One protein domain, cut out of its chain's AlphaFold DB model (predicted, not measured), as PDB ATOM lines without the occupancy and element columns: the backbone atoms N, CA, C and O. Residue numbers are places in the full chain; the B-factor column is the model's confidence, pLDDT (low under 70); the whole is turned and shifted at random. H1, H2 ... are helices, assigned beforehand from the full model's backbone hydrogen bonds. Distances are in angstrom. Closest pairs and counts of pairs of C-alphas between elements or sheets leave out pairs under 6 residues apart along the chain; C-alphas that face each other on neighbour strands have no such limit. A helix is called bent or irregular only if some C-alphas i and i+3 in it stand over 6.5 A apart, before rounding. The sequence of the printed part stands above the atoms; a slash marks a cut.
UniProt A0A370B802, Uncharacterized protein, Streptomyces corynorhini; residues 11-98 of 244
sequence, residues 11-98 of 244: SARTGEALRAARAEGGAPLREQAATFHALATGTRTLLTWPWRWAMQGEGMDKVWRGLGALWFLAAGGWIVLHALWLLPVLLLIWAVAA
ATOM      1  N   SER A  11     169.920 228.021 135.338       72.88
ATOM      2  CA  SER A  11     169.686 226.721 135.994       72.88
ATOM      3  C   SER A  11     168.512 225.936 135.398       72.88
ATOM      4  O   SER A  11     168.520 224.708 135.409       72.88
ATOM      5  N   ALA A  12     167.496 226.626 134.865       75.06
ATOM      6  CA  ALA A  12     166.363 225.968 134.213       75.06
ATOM      7  C   ALA A  12     166.791 225.251 132.920       75.06
ATOM      8  O   ALA A  12     166.392 224.111 132.693       75.06
ATOM      9  N   ARG A  13     167.674 225.873 132.121       74.56
ATOM     10  CA  ARG A  13     168.166 225.292 130.859       74.56
ATOM     11  C   ARG A  13     169.062 224.073 131.068       74.56
ATOM     12  O   ARG A  13     168.918 223.093 130.345       74.56
ATOM     13  N   THR A  14     169.944 224.082 132.069       78.94
ATOM     14  CA  THR A  14     170.755 222.894 132.397       78.94
ATOM     15  C   THR A  14     169.898 221.738 132.908       78.94
ATOM     16  O   THR A  14     170.163 220.585 132.571       78.94
ATOM     17  N   GLY A  15     168.831 222.028 133.660       79.88
ATOM     18  CA  GLY A  15     167.891 221.009 134.131       79.88
ATOM     19  C   GLY A  15     167.042 220.366 133.025       79.88
ATOM     20  O   GLY A  15     166.632 219.214 133.174       79.88
ATOM     21  N   GLU A  16     166.753 221.080 131.935       80.94
ATOM     22  CA  GLU A  16     166.075 220.521 130.754       80.94
ATOM     23  C   GLU A  16     167.032 219.714 129.874       80.94
ATOM     24  O   GLU A  16     166.697 218.592 129.500       80.94
ATOM     25  N   ALA A  17     168.253 220.207 129.645       76.94
ATOM     26  CA  ALA A  17     169.268 219.485 128.875       76.94
ATOM     27  C   ALA A  17     169.641 218.135 129.517       76.94
ATOM     28  O   ALA A  17     169.736 217.123 128.827       76.94
ATOM     29  N   LEU A  18     169.767 218.079 130.849       75.81
ATOM     30  CA  LEU A  18     170.021 216.824 131.570       75.81
ATOM     31  C   LEU A  18     168.835 215.848 131.514       75.81
ATOM     32  O   LEU A  18     169.041 214.635 131.519       75.81
ATOM     33  N   ARG A  19     167.594 216.348 131.451       80.75
ATOM     34  CA  ARG A  19     166.401 215.499 131.300       80.75
ATOM     35  C   ARG A  19     166.265 214.957 129.877       80.75
ATOM     36  O   ARG A  19     165.942 213.782 129.735       80.75
ATOM     37  N   ALA A  20     166.578 215.763 128.863       77.38
ATOM     38  CA  ALA A  20     166.621 215.328 127.467       77.38
ATOM     39  C   ALA A  20     167.727 214.281 127.237       77.38
ATOM     40  O   ALA A  20     167.443 213.189 126.754       77.38
ATOM     41  N   ALA A  21     168.947 214.535 127.723       72.06
ATOM     42  CA  ALA A  21     170.057 213.585 127.616       72.06
ATOM     43  C   ALA A  21     169.773 212.248 128.334       72.06
ATOM     44  O   ALA A  21     170.170 211.183 127.865       72.06
ATOM     45  N   ARG A  22     169.039 212.273 129.458       73.06
ATOM     46  CA  ARG A  22     168.621 211.049 130.168       73.06
ATOM     47  C   ARG A  22     167.504 210.290 129.445       73.06
ATOM     48  O   ARG A  22     167.416 209.073 129.599       73.06
ATOM     49  N   ALA A  23     166.661 210.983 128.681       73.19
ATOM     50  CA  ALA A  23     165.639 210.356 127.850       73.19
ATOM     51  C   ALA A  23     166.259 209.680 126.615       73.19
ATOM     52  O   ALA A  23     165.898 208.548 126.302       73.19
ATOM     53  N   GLU A  24     167.246 210.321 125.984       70.75
ATOM     54  CA  GLU A  24     167.926 209.797 124.790       70.75
ATOM     55  C   GLU A  24     168.914 208.664 125.120       70.75
ATOM     56  O   GLU A  24     168.959 207.660 124.412       70.75
ATOM     57  N   GLY A  25     169.630 208.735 126.249       64.31
ATOM     58  CA  GLY A  25     170.546 207.668 126.682       64.31
ATOM     59  C   GLY A  25     169.869 206.417 127.269       64.31
ATOM     60  O   GLY A  25     170.525 205.398 127.469       64.31
ATOM     61  N   GLY A  26     168.564 206.472 127.569       59.00
ATOM     62  CA  GLY A  26     167.823 205.379 128.218       59.00
ATOM     63  C   GLY A  26     167.143 204.390 127.266       59.00
ATOM     64  O   GLY A  26     166.791 203.288 127.691       59.00
ATOM     65  N   ALA A  27     166.956 204.758 125.996       64.75
ATOM     66  CA  ALA A  27     166.360 203.894 124.976       64.75
ATOM     67  C   ALA A  27     167.161 202.597 124.713       64.75
ATOM     68  O   ALA A  27     166.555 201.524 124.797       64.75
ATOM     69  N   PRO A  28     168.499 202.624 124.515       71.75
ATOM     70  CA  PRO A  28     169.246 201.401 124.207       71.75
ATOM     71  C   PRO A  28     169.283 200.407 125.379       71.75
ATOM     72  O   PRO A  28     169.290 199.196 125.171       71.75
ATOM     73  N   LEU A  29     169.233 200.888 126.627       75.31
ATOM     74  CA  LEU A  29     169.229 200.017 127.809       75.31
ATOM     75  C   LEU A  29     167.901 199.268 127.994       75.31
ATOM     76  O   LEU A  29     167.891 198.163 128.536       75.31
ATOM     77  N   ARG A  30     166.776 199.832 127.537       76.75
ATOM     78  CA  ARG A  30     165.463 199.165 127.615       76.75
ATOM     79  C   ARG A  30     165.317 198.061 126.571       76.75
ATOM     80  O   ARG A  30     164.778 197.006 126.897       76.75
ATOM     81  N   GLU A  31     165.843 198.263 125.366       76.81
ATOM     82  CA  GLU A  31     165.897 197.211 124.340       76.81
ATOM     83  C   GLU A  31     166.839 196.070 124.752       76.81
ATOM     84  O   GLU A  31     166.498 194.891 124.610       76.81
ATOM     85  N   GLN A  32     167.977 196.396 125.371       79.69
ATOM     86  CA  GLN A  32     168.857 195.386 125.962       79.69
ATOM     87  C   GLN A  32     168.161 194.625 127.102       79.69
ATOM     88  O   GLN A  32     168.185 193.398 127.130       79.69
ATOM     89  N   ALA A  33     167.458 195.307 128.009       81.38
ATOM     90  CA  ALA A  33     166.723 194.634 129.082       81.38
ATOM     91  C   ALA A  33     165.627 193.684 128.552       81.38
ATOM     92  O   ALA A  33     165.463 192.583 129.080       81.38
ATOM     93  N   ALA A  34     164.910 194.070 127.491       81.38
ATOM     94  CA  ALA A  34     163.885 193.229 126.870       81.38
ATOM     95  C   ALA A  34     164.482 191.976 126.210       81.38
ATOM     96  O   ALA A  34     163.950 190.875 126.379       81.38
ATOM     97  N   THR A  35     165.614 192.117 125.516       82.88
ATOM     98  CA  THR A  35     166.316 190.979 124.900       82.88
ATOM     99  C   THR A  35     166.891 190.028 125.949       82.88
ATOM    100  O   THR A  35     166.694 188.818 125.827       82.88
ATOM    101  N   PHE A  36     167.483 190.536 127.036       82.94
ATOM    102  CA  PHE A  36     167.919 189.697 128.160       82.94
ATOM    103  C   PHE A  36     166.754 188.961 128.825       82.94
ATOM    104  O   PHE A  36     166.875 187.775 129.137       82.94
ATOM    105  N   HIS A  37     165.608 189.620 129.009       83.62
ATOM    106  CA  HIS A  37     164.441 188.982 129.612       83.62
ATOM    107  C   HIS A  37     163.850 187.889 128.706       83.62
ATOM    108  O   HIS A  37     163.471 186.823 129.201       83.62
ATOM    109  N   ALA A  38     163.805 188.113 127.388       82.06
ATOM    110  CA  ALA A  38     163.388 187.109 126.408       82.06
ATOM    111  C   ALA A  38     164.349 185.906 126.383       82.06
ATOM    112  O   ALA A  38     163.910 184.754 126.387       82.06
ATOM    113  N   LEU A  39     165.659 186.161 126.456       82.00
ATOM    114  CA  LEU A  39     166.676 185.112 126.522       82.00
ATOM    115  C   LEU A  39     166.554 184.286 127.813       82.00
ATOM    116  O   LEU A  39     166.606 183.057 127.770       82.00
ATOM    117  N   ALA A  40     166.334 184.949 128.953       83.62
ATOM    118  CA  ALA A  40     166.162 184.307 130.257       83.62
ATOM    119  C   ALA A  40     164.874 183.465 130.340       83.62
ATOM    120  O   ALA A  40     164.861 182.387 130.938       83.62
ATOM    121  N   THR A  41     163.783 183.923 129.719       84.31
ATOM    122  CA  THR A  41     162.531 183.146 129.664       84.31
ATOM    123  C   THR A  41     162.641 181.955 128.717       84.31
ATOM    124  O   THR A  41     162.225 180.860 129.098       84.31
ATOM    125  N   GLY A  42     163.267 182.124 127.547       78.75
ATOM    126  CA  GLY A  42     163.512 181.037 126.592       78.75
ATOM    127  C   GLY A  42     164.447 179.947 127.129       78.75
ATOM    128  O   GLY A  42     164.204 178.759 126.931       78.75
ATOM    129  N   THR A  43     165.489 180.318 127.877       80.75
ATOM    130  CA  THR A  43     166.379 179.331 128.520       80.75
ATOM    131  C   THR A  43     165.668 178.551 129.622       80.75
ATOM    132  O   THR A  43     165.840 177.336 129.721       80.75
ATOM    133  N   ARG A  44     164.810 179.202 130.417       81.50
ATOM    134  CA  ARG A  44     164.053 178.532 131.485       81.50
ATOM    135  C   ARG A  44     163.029 177.525 130.949       81.50
ATOM    136  O   ARG A  44     162.860 176.458 131.545       81.50
ATOM    137  N   THR A  45     162.352 177.821 129.840       80.00
ATOM    138  CA  THR A  45     161.428 176.868 129.196       80.00
ATOM    139  C   THR A  45     162.173 175.676 128.603       80.00
ATOM    140  O   THR A  45     161.743 174.543 128.813       80.00
ATOM    141  N   LEU A  46     163.325 175.901 127.965       77.31
ATOM    142  CA  LEU A  46     164.157 174.816 127.434       77.31
ATOM    143  C   LEU A  46     164.705 173.898 128.536       77.31
ATOM    144  O   LEU A  46     164.701 172.682 128.363       77.31
ATOM    145  N   LEU A  47     165.107 174.449 129.687       79.75
ATOM    146  CA  LEU A  47     165.629 173.640 130.795       79.75
ATOM    147  C   LEU A  47     164.549 172.793 131.482       79.75
ATOM    148  O   LEU A  47     164.817 171.696 131.964       79.75
ATOM    149  N   THR A  48     163.320 173.307 131.558       84.88
ATOM    150  CA  THR A  48     162.231 172.659 132.310       84.88
ATOM    151  C   THR A  48     161.406 171.685 131.472       84.88
ATOM    152  O   THR A  48     160.757 170.801 132.031       84.88
ATOM    153  N   TRP A  49     161.444 171.800 130.144       85.44
ATOM    154  CA  TRP A  49     160.760 170.890 129.226       85.44
ATOM    155  C   TRP A  49     161.148 169.406 129.394       85.44
ATOM    156  O   TRP A  49     160.238 168.596 129.602       85.44
ATOM    157  N   PRO A  50     162.441 169.018 129.405       76.06
ATOM    158  CA  PRO A  50     162.823 167.617 129.595       76.06
ATOM    159  C   PRO A  50     162.431 167.089 130.983       76.06
ATOM    160  O   PRO A  50     162.031 165.933 131.112       76.06
ATOM    161  N   TRP A  51     162.449 167.945 132.012       80.44
ATOM    162  CA  TRP A  51     161.985 167.586 133.356       80.44
ATOM    163  C   TRP A  51     160.476 167.302 133.394       80.44
ATOM    164  O   TRP A  51     160.038 166.316 133.988       80.44
ATOM    165  N   ARG A  52     159.665 168.127 132.716       83.81
ATOM    166  CA  ARG A  52     158.215 167.894 132.599       83.81
ATOM    167  C   ARG A  52     157.903 166.614 131.828       83.81
ATOM    168  O   ARG A  52     157.013 165.880 132.245       83.81
ATOM    169  N   TRP A  53     158.640 166.333 130.755       81.12
ATOM    170  CA  TRP A  53     158.489 165.103 129.975       81.12
ATOM    171  C   TRP A  53     158.824 163.848 130.798       81.12
ATOM    172  O   TRP A  53     158.073 162.868 130.778       81.12
ATOM    173  N   ALA A  54     159.902 163.902 131.588       75.88
ATOM    174  CA  ALA A  54     160.305 162.807 132.468       75.88
ATOM    175  C   ALA A  54     159.250 162.494 133.548       75.88
ATOM    176  O   ALA A  54     159.025 161.330 133.874       75.88
ATOM    177  N   MET A  55     158.551 163.514 134.060       81.06
ATOM    178  CA  MET A  55     157.532 163.358 135.108       81.06
ATOM    179  C   MET A  55     156.163 162.856 134.607       81.06
ATOM    180  O   MET A  55     155.309 162.529 135.426       81.06
ATOM    181  N   GLN A  56     155.939 162.771 133.290       84.81
ATOM    182  CA  GLN A  56     154.623 162.500 132.686       84.81
ATOM    183  C   GLN A  56     154.322 161.015 132.385       84.81
ATOM    184  O   GLN A  56     153.325 160.723 131.733       84.81
ATOM    185  N   GLY A  57     155.187 160.073 132.777       78.12
ATOM    186  CA  GLY A  57     154.929 158.629 132.621       78.12
ATOM    187  C   GLY A  57     154.211 158.033 133.834       78.12
ATOM    188  O   GLY A  57     154.266 158.624 134.905       78.12
ATOM    189  N   GLU A  58     153.604 156.852 133.715       87.75
ATOM    190  CA  GLU A  58     153.130 156.027 134.842       87.75
ATOM    191  C   GLU A  58     153.795 154.640 134.784       87.75
ATOM    192  O   GLU A  58     154.214 154.187 133.723       87.75
ATOM    193  N   GLY A  59     153.965 153.978 135.933       88.38
ATOM    194  CA  GLY A  59     154.536 152.625 135.994       88.38
ATOM    195  C   GLY A  59     155.975 152.499 135.464       88.38
ATOM    196  O   GLY A  59     156.853 153.296 135.805       88.38
ATOM    197  N   MET A  60     156.222 151.464 134.654       88.25
ATOM    198  CA  MET A  60     157.557 151.073 134.169       88.25
ATOM    199  C   MET A  60     158.162 152.084 133.177       88.25
ATOM    200  O   MET A  60     159.385 152.209 133.089       88.25
ATOM    201  N   ASP A  61     157.325 152.888 132.516       82.56
ATOM    202  CA  ASP A  61     157.763 153.955 131.610       82.56
ATOM    203  C   ASP A  61     158.509 155.074 132.346       82.56
ATOM    204  O   ASP A  61     159.401 155.702 131.771       82.56
ATOM    205  N   LYS A  62     158.212 155.311 133.635       83.00
ATOM    206  CA  LYS A  62     158.967 156.278 134.453       83.00
ATOM    207  C   LYS A  62     160.429 155.868 134.604       83.00
ATOM    208  O   LYS A  62     161.303 156.732 134.583       83.00
ATOM    209  N   VAL A  63     160.701 154.569 134.741       87.56
ATOM    210  CA  VAL A  63     162.063 154.052 134.935       87.56
ATOM    211  C   VAL A  63     162.872 154.228 133.654       87.56
ATOM    212  O   VAL A  63     163.959 154.798 133.697       87.56
ATOM    213  N   TRP A  64     162.312 153.838 132.505       88.44
ATOM    214  CA  TRP A  64     162.971 154.011 131.207       88.44
ATOM    215  C   TRP A  64     163.187 155.483 130.849       88.44
ATOM    216  O   TRP A  64     164.271 155.847 130.393       88.44
ATOM    217  N   ARG A  65     162.202 156.354 131.108       84.19
ATOM    218  CA  ARG A  65     162.354 157.804 130.894       84.19
ATOM    219  C   ARG A  65     163.377 158.424 131.841       84.19
ATOM    220  O   ARG A  65     164.150 159.274 131.407       84.19
ATOM    221  N   GLY A  66     163.422 157.985 133.099       85.12
ATOM    222  CA  GLY A  66     164.438 158.405 134.063       85.12
ATOM    223  C   GLY A  66     165.847 158.003 133.626       85.12
ATOM    224  O   GLY A  66     166.755 158.833 133.644       85.12
ATOM    225  N   LEU A  67     166.014 156.764 133.154       90.56
ATOM    226  CA  LEU A  67     167.288 156.265 132.635       90.56
ATOM    227  C   LEU A  67     167.718 157.022 131.369       90.56
ATOM    228  O   LEU A  67     168.873 157.428 131.254       90.56
ATOM    229  N   GLY A  68     166.775 157.276 130.458       87.50
ATOM    230  CA  GLY A  68     167.008 158.080 129.259       87.50
ATOM    231  C   GLY A  68     167.428 159.512 129.591       87.50
ATOM    232  O   GLY A  68     168.412 160.002 129.044       87.50
ATOM    233  N   ALA A  69     166.746 160.172 130.532       86.12
ATOM    234  CA  ALA A  69     167.101 161.521 130.974       86.12
ATOM    235  C   ALA A  69     168.496 161.574 131.618       86.12
ATOM    236  O   ALA A  69     169.273 162.485 131.326       86.12
ATOM    237  N   LEU A  70     168.839 160.583 132.450       89.69
ATOM    238  CA  LEU A  70     170.167 160.471 133.053       89.69
ATOM    239  C   LEU A  70     171.254 160.281 131.984       89.69
ATOM    240  O   LEU A  70     172.291 160.941 132.040       89.69
ATOM    241  N   TRP A  71     171.000 159.430 130.986       93.81
ATOM    242  CA  TRP A  71     171.914 159.219 129.866       93.81
ATOM    243  C   TRP A  71     172.100 160.491 129.029       93.81
ATOM    244  O   TRP A  71     173.232 160.855 128.725       93.81
ATOM    245  N   PHE A  72     171.021 161.222 128.731       87.81
ATOM    246  CA  PHE A  72     171.095 162.510 128.031       87.81
ATOM    247  C   PHE A  72     171.913 163.554 128.804       87.81
ATOM    248  O   PHE A  72     172.704 164.272 128.196       87.81
ATOM    249  N   LEU A  73     171.763 163.631 130.131       88.06
ATOM    250  CA  LEU A  73     172.568 164.524 130.973       88.06
ATOM    251  C   LEU A  73     174.047 164.127 130.970       88.06
ATOM    252  O   LEU A  73     174.907 164.995 130.834       88.06
ATOM    253  N   ALA A  74     174.344 162.830 131.079       91.12
ATOM    254  CA  ALA A  74     175.713 162.325 131.030       91.12
ATOM    255  C   ALA A  74     176.366 162.590 129.662       91.12
ATOM    256  O   ALA A  74     177.474 163.123 129.605       91.12
ATOM    257  N   ALA A  75     175.663 162.295 128.565       91.44
ATOM    258  CA  ALA A  75     176.127 162.557 127.205       91.44
ATOM    259  C   ALA A  75     176.306 164.060 126.946       91.44
ATOM    260  O   ALA A  75     177.326 164.477 126.403       91.44
ATOM    261  N   GLY A  76     175.357 164.889 127.391       85.25
ATOM    262  CA  GLY A  76     175.455 166.345 127.302       85.25
ATOM    263  C   GLY A  76     176.651 166.894 128.079       85.25
ATOM    264  O   GLY A  76     177.426 167.676 127.534       85.25
ATOM    265  N   GLY A  77     176.858 166.441 129.319       89.19
ATOM    266  CA  GLY A  77     178.017 166.816 130.132       89.19
ATOM    267  C   GLY A  77     179.345 166.395 129.499       89.19
ATOM    268  O   GLY A  77     180.283 167.189 129.465       89.19
ATOM    269  N   TRP A  78     179.404 165.189 128.928       92.06
ATOM    270  CA  TRP A  78     180.569 164.690 128.195       92.06
ATOM    271  C   TRP A  78     180.890 165.545 126.963       92.06
ATOM    272  O   TRP A  78     182.034 165.955 126.769       92.06
ATOM    273  N   ILE A  79     179.871 165.879 126.164       88.00
ATOM    274  CA  ILE A  79     180.016 166.758 124.997       88.00
ATOM    275  C   ILE A  79     180.498 168.141 125.426       88.00
ATOM    276  O   ILE A  79     181.411 168.664 124.801       88.00
ATOM    277  N   VAL A  80     179.940 168.732 126.488       86.12
ATOM    278  CA  VAL A  80     180.379 170.045 126.991       86.12
ATOM    279  C   VAL A  80     181.834 169.995 127.456       86.12
ATOM    280  O   VAL A  80     182.605 170.895 127.128       86.12
ATOM    281  N   LEU A  81     182.236 168.934 128.160       90.44
ATOM    282  CA  LEU A  81     183.609 168.758 128.628       90.44
ATOM    283  C   LEU A  81     184.603 168.648 127.456       90.44
ATOM    284  O   LEU A  81     185.663 169.271 127.485       90.44
ATOM    285  N   HIS A  82     184.246 167.914 126.398       83.56
ATOM    286  CA  HIS A  82     185.054 167.832 125.178       83.56
ATOM    287  C   HIS A  82     184.989 169.094 124.311       83.56
ATOM    288  O   HIS A  82     185.992 169.489 123.721       83.56
ATOM    289  N   ALA A  83     183.850 169.781 124.270       85.12
ATOM    290  CA  ALA A  83     183.714 171.060 123.584       85.12
ATOM    291  C   ALA A  83     184.564 172.148 124.257       85.12
ATOM    292  O   ALA A  83     185.111 173.007 123.569       85.12
ATOM    293  N   LEU A  84     184.755 172.074 125.579       90.25
ATOM    294  CA  LEU A  84     185.665 172.960 126.308       90.25
ATOM    295  C   LEU A  84     187.121 172.804 125.836       90.25
ATOM    296  O   LEU A  84     187.860 173.783 125.793       90.25
ATOM    297  N   TRP A  85     187.508 171.595 125.419       90.31
ATOM    298  CA  TRP A  85     188.802 171.315 124.786       90.31
ATOM    299  C   TRP A  85     188.904 171.847 123.349       90.31
ATOM    300  O   TRP A  85     189.992 172.200 122.901       90.31
ATOM    301  N   LEU A  86     187.783 171.953 122.632       85.31
ATOM    302  CA  LEU A  86     187.728 172.538 121.286       85.31
ATOM    303  C   LEU A  86     187.693 174.070 121.304       85.31
ATOM    304  O   LEU A  86     188.097 174.705 120.333       85.31
ATOM    305  N   LEU A  87     187.246 174.678 122.404       86.88
ATOM    306  CA  LEU A  87     187.162 176.127 122.576       86.88
ATOM    307  C   LEU A  87     188.500 176.859 122.320       86.88
ATOM    308  O   LEU A  87     188.486 177.811 121.538       86.88
ATOM    309  N   PRO A  88     189.662 176.438 122.870       89.50
ATOM    310  CA  PRO A  88     190.941 177.071 122.541       89.50
ATOM    311  C   PRO A  88     191.321 176.906 121.063       89.50
ATOM    312  O   PRO A  88     191.863 177.838 120.477       89.50
ATOM    313  N   VAL A  89     190.999 175.769 120.435       91.38
ATOM    314  CA  VAL A  89     191.250 175.541 118.999       91.38
ATOM    315  C   VAL A  89     190.400 176.485 118.150       91.38
ATOM    316  O   VAL A  89     190.908 177.108 117.221       91.38
ATOM    317  N   LEU A  90     189.122 176.644 118.494       87.88
ATOM    318  CA  LEU A  90     188.214 177.552 117.800       87.88
ATOM    319  C   LEU A  90     188.654 179.017 117.955       87.88
ATOM    320  O   LEU A  90     188.656 179.758 116.973       87.88
ATOM    321  N   LEU A  91     189.086 179.420 119.157       91.81
ATOM    322  CA  LEU A  91     189.667 180.745 119.401       91.81
ATOM    323  C   LEU A  91     190.956 180.963 118.604       91.81
ATOM    324  O   LEU A  91     191.149 182.049 118.065       91.81
ATOM    325  N   LEU A  92     191.814 179.946 118.490       94.50
ATOM    326  CA  LEU A  92     193.037 180.015 117.692       94.50
ATOM    327  C   LEU A  92     192.716 180.205 116.201       94.50
ATOM    328  O   LEU A  92     193.270 181.099 115.569       94.50
ATOM    329  N   ILE A  93     191.790 179.410 115.650       91.75
ATOM    330  CA  ILE A  93     191.330 179.541 114.255       91.75
ATOM    331  C   ILE A  93     190.776 180.946 114.010       91.75
ATOM    332  O   ILE A  93     191.132 181.594 113.025       91.75
ATOM    333  N   TRP A  94     189.937 181.434 114.924       95.00
ATOM    334  CA  TRP A  94     189.370 182.774 114.838       95.00
ATOM    335  C   TRP A  94     190.450 183.863 114.901       95.00
ATOM    336  O   TRP A  94     190.437 184.780 114.083       95.00
ATOM    337  N   ALA A  95     191.429 183.737 115.802       94.81
ATOM    338  CA  ALA A  95     192.546 184.671 115.916       94.81
ATOM    339  C   ALA A  95     193.410 184.700 114.645       94.81
ATOM    340  O   ALA A  95     193.779 185.777 114.183       94.81
ATOM    341  N   VAL A  96     193.686 183.542 114.035       94.62
ATOM    342  CA  VAL A  96     194.418 183.450 112.759       94.62
ATOM    343  C   VAL A  96     193.633 184.105 111.622       94.62
ATOM    344  O   VAL A  96     194.215 184.831 110.814       94.62
ATOM    345  N   ALA A  97     192.318 183.887 111.558       89.56
ATOM    346  CA  ALA A  97     191.460 184.523 110.562       89.56
ATOM    347  C   ALA A  97     191.424 186.052 110.731       89.56
ATOM    348  O   ALA A  97     191.575 186.781 109.750       89.56
ATOM    349  N   ALA A  98     191.295 186.539 111.968       91.38
ATOM    350  CA  ALA A  98     191.339 187.965 112.279       91.38
ATOM    351  C   ALA A  98     192.705 188.581 111.933       91.38
ATOM    352  O   ALA A  98     192.756 189.656 111.341       91.38
TER     353      ALA A  98
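This is residues 11 to 98 of the 244 residues of an uncharacterized protein of Streptomyces corynorhini (UniProt A0A370B802). Two long helices, H2 and H3a, meet near their ends as a wide-open V; H1 lengthens the H2 limb, and H3b turns off at the far end of the other. The 88 printed residues hold three named helices, H1, H2, H3, and no named strand: all helix. The whole is extended, radius of gyration of the C-alphas 24.1 A, and flat, spanning 76 by 45 by 15 A.

H1, residues 11 to 24, and H2, residues 27 to 54, meet only through their tight link. H3, residues 60 to 98, was assigned as one helix by its hydrogen bonds but is bent, C-alphas 85 and 88 being 6.5 A apart; its arms H3a, residues 60 to 85, and H3b, residues 88 to 98, stand at a steep tilt of 49 degrees. H2, with residues 50 to 54 alone, touches residues 62 to 69 of H3a, closest at the C-alphas of Ala 54 and Arg 65, 5.6 A; they run opposite ways at a steep tilt of 45 degrees. H2 and H3b are apart. Every O i to N i+4 pair is within hydrogen-bond range in H1 and H3b, 22 of 24 in H2 and 21 of 22 in H3a.

H1 begins at C-alpha 11 (169.686, 226.721, 135.994) and measures 20.4 A. H2 measures 42.2 A and is only just irregular: C-alphas 47 and 50 are 6.8 A apart. H3a measures 38.4 A; H3b, 15.0 A, ends at C-alpha 98 (191.339, 187.965, 112.279).

The C-alphas farthest apart, Ser 11 and Met 60, are 76.6 A apart. The printed part has no cut and no long link; residues 25 to 27 have pLDDT under 70.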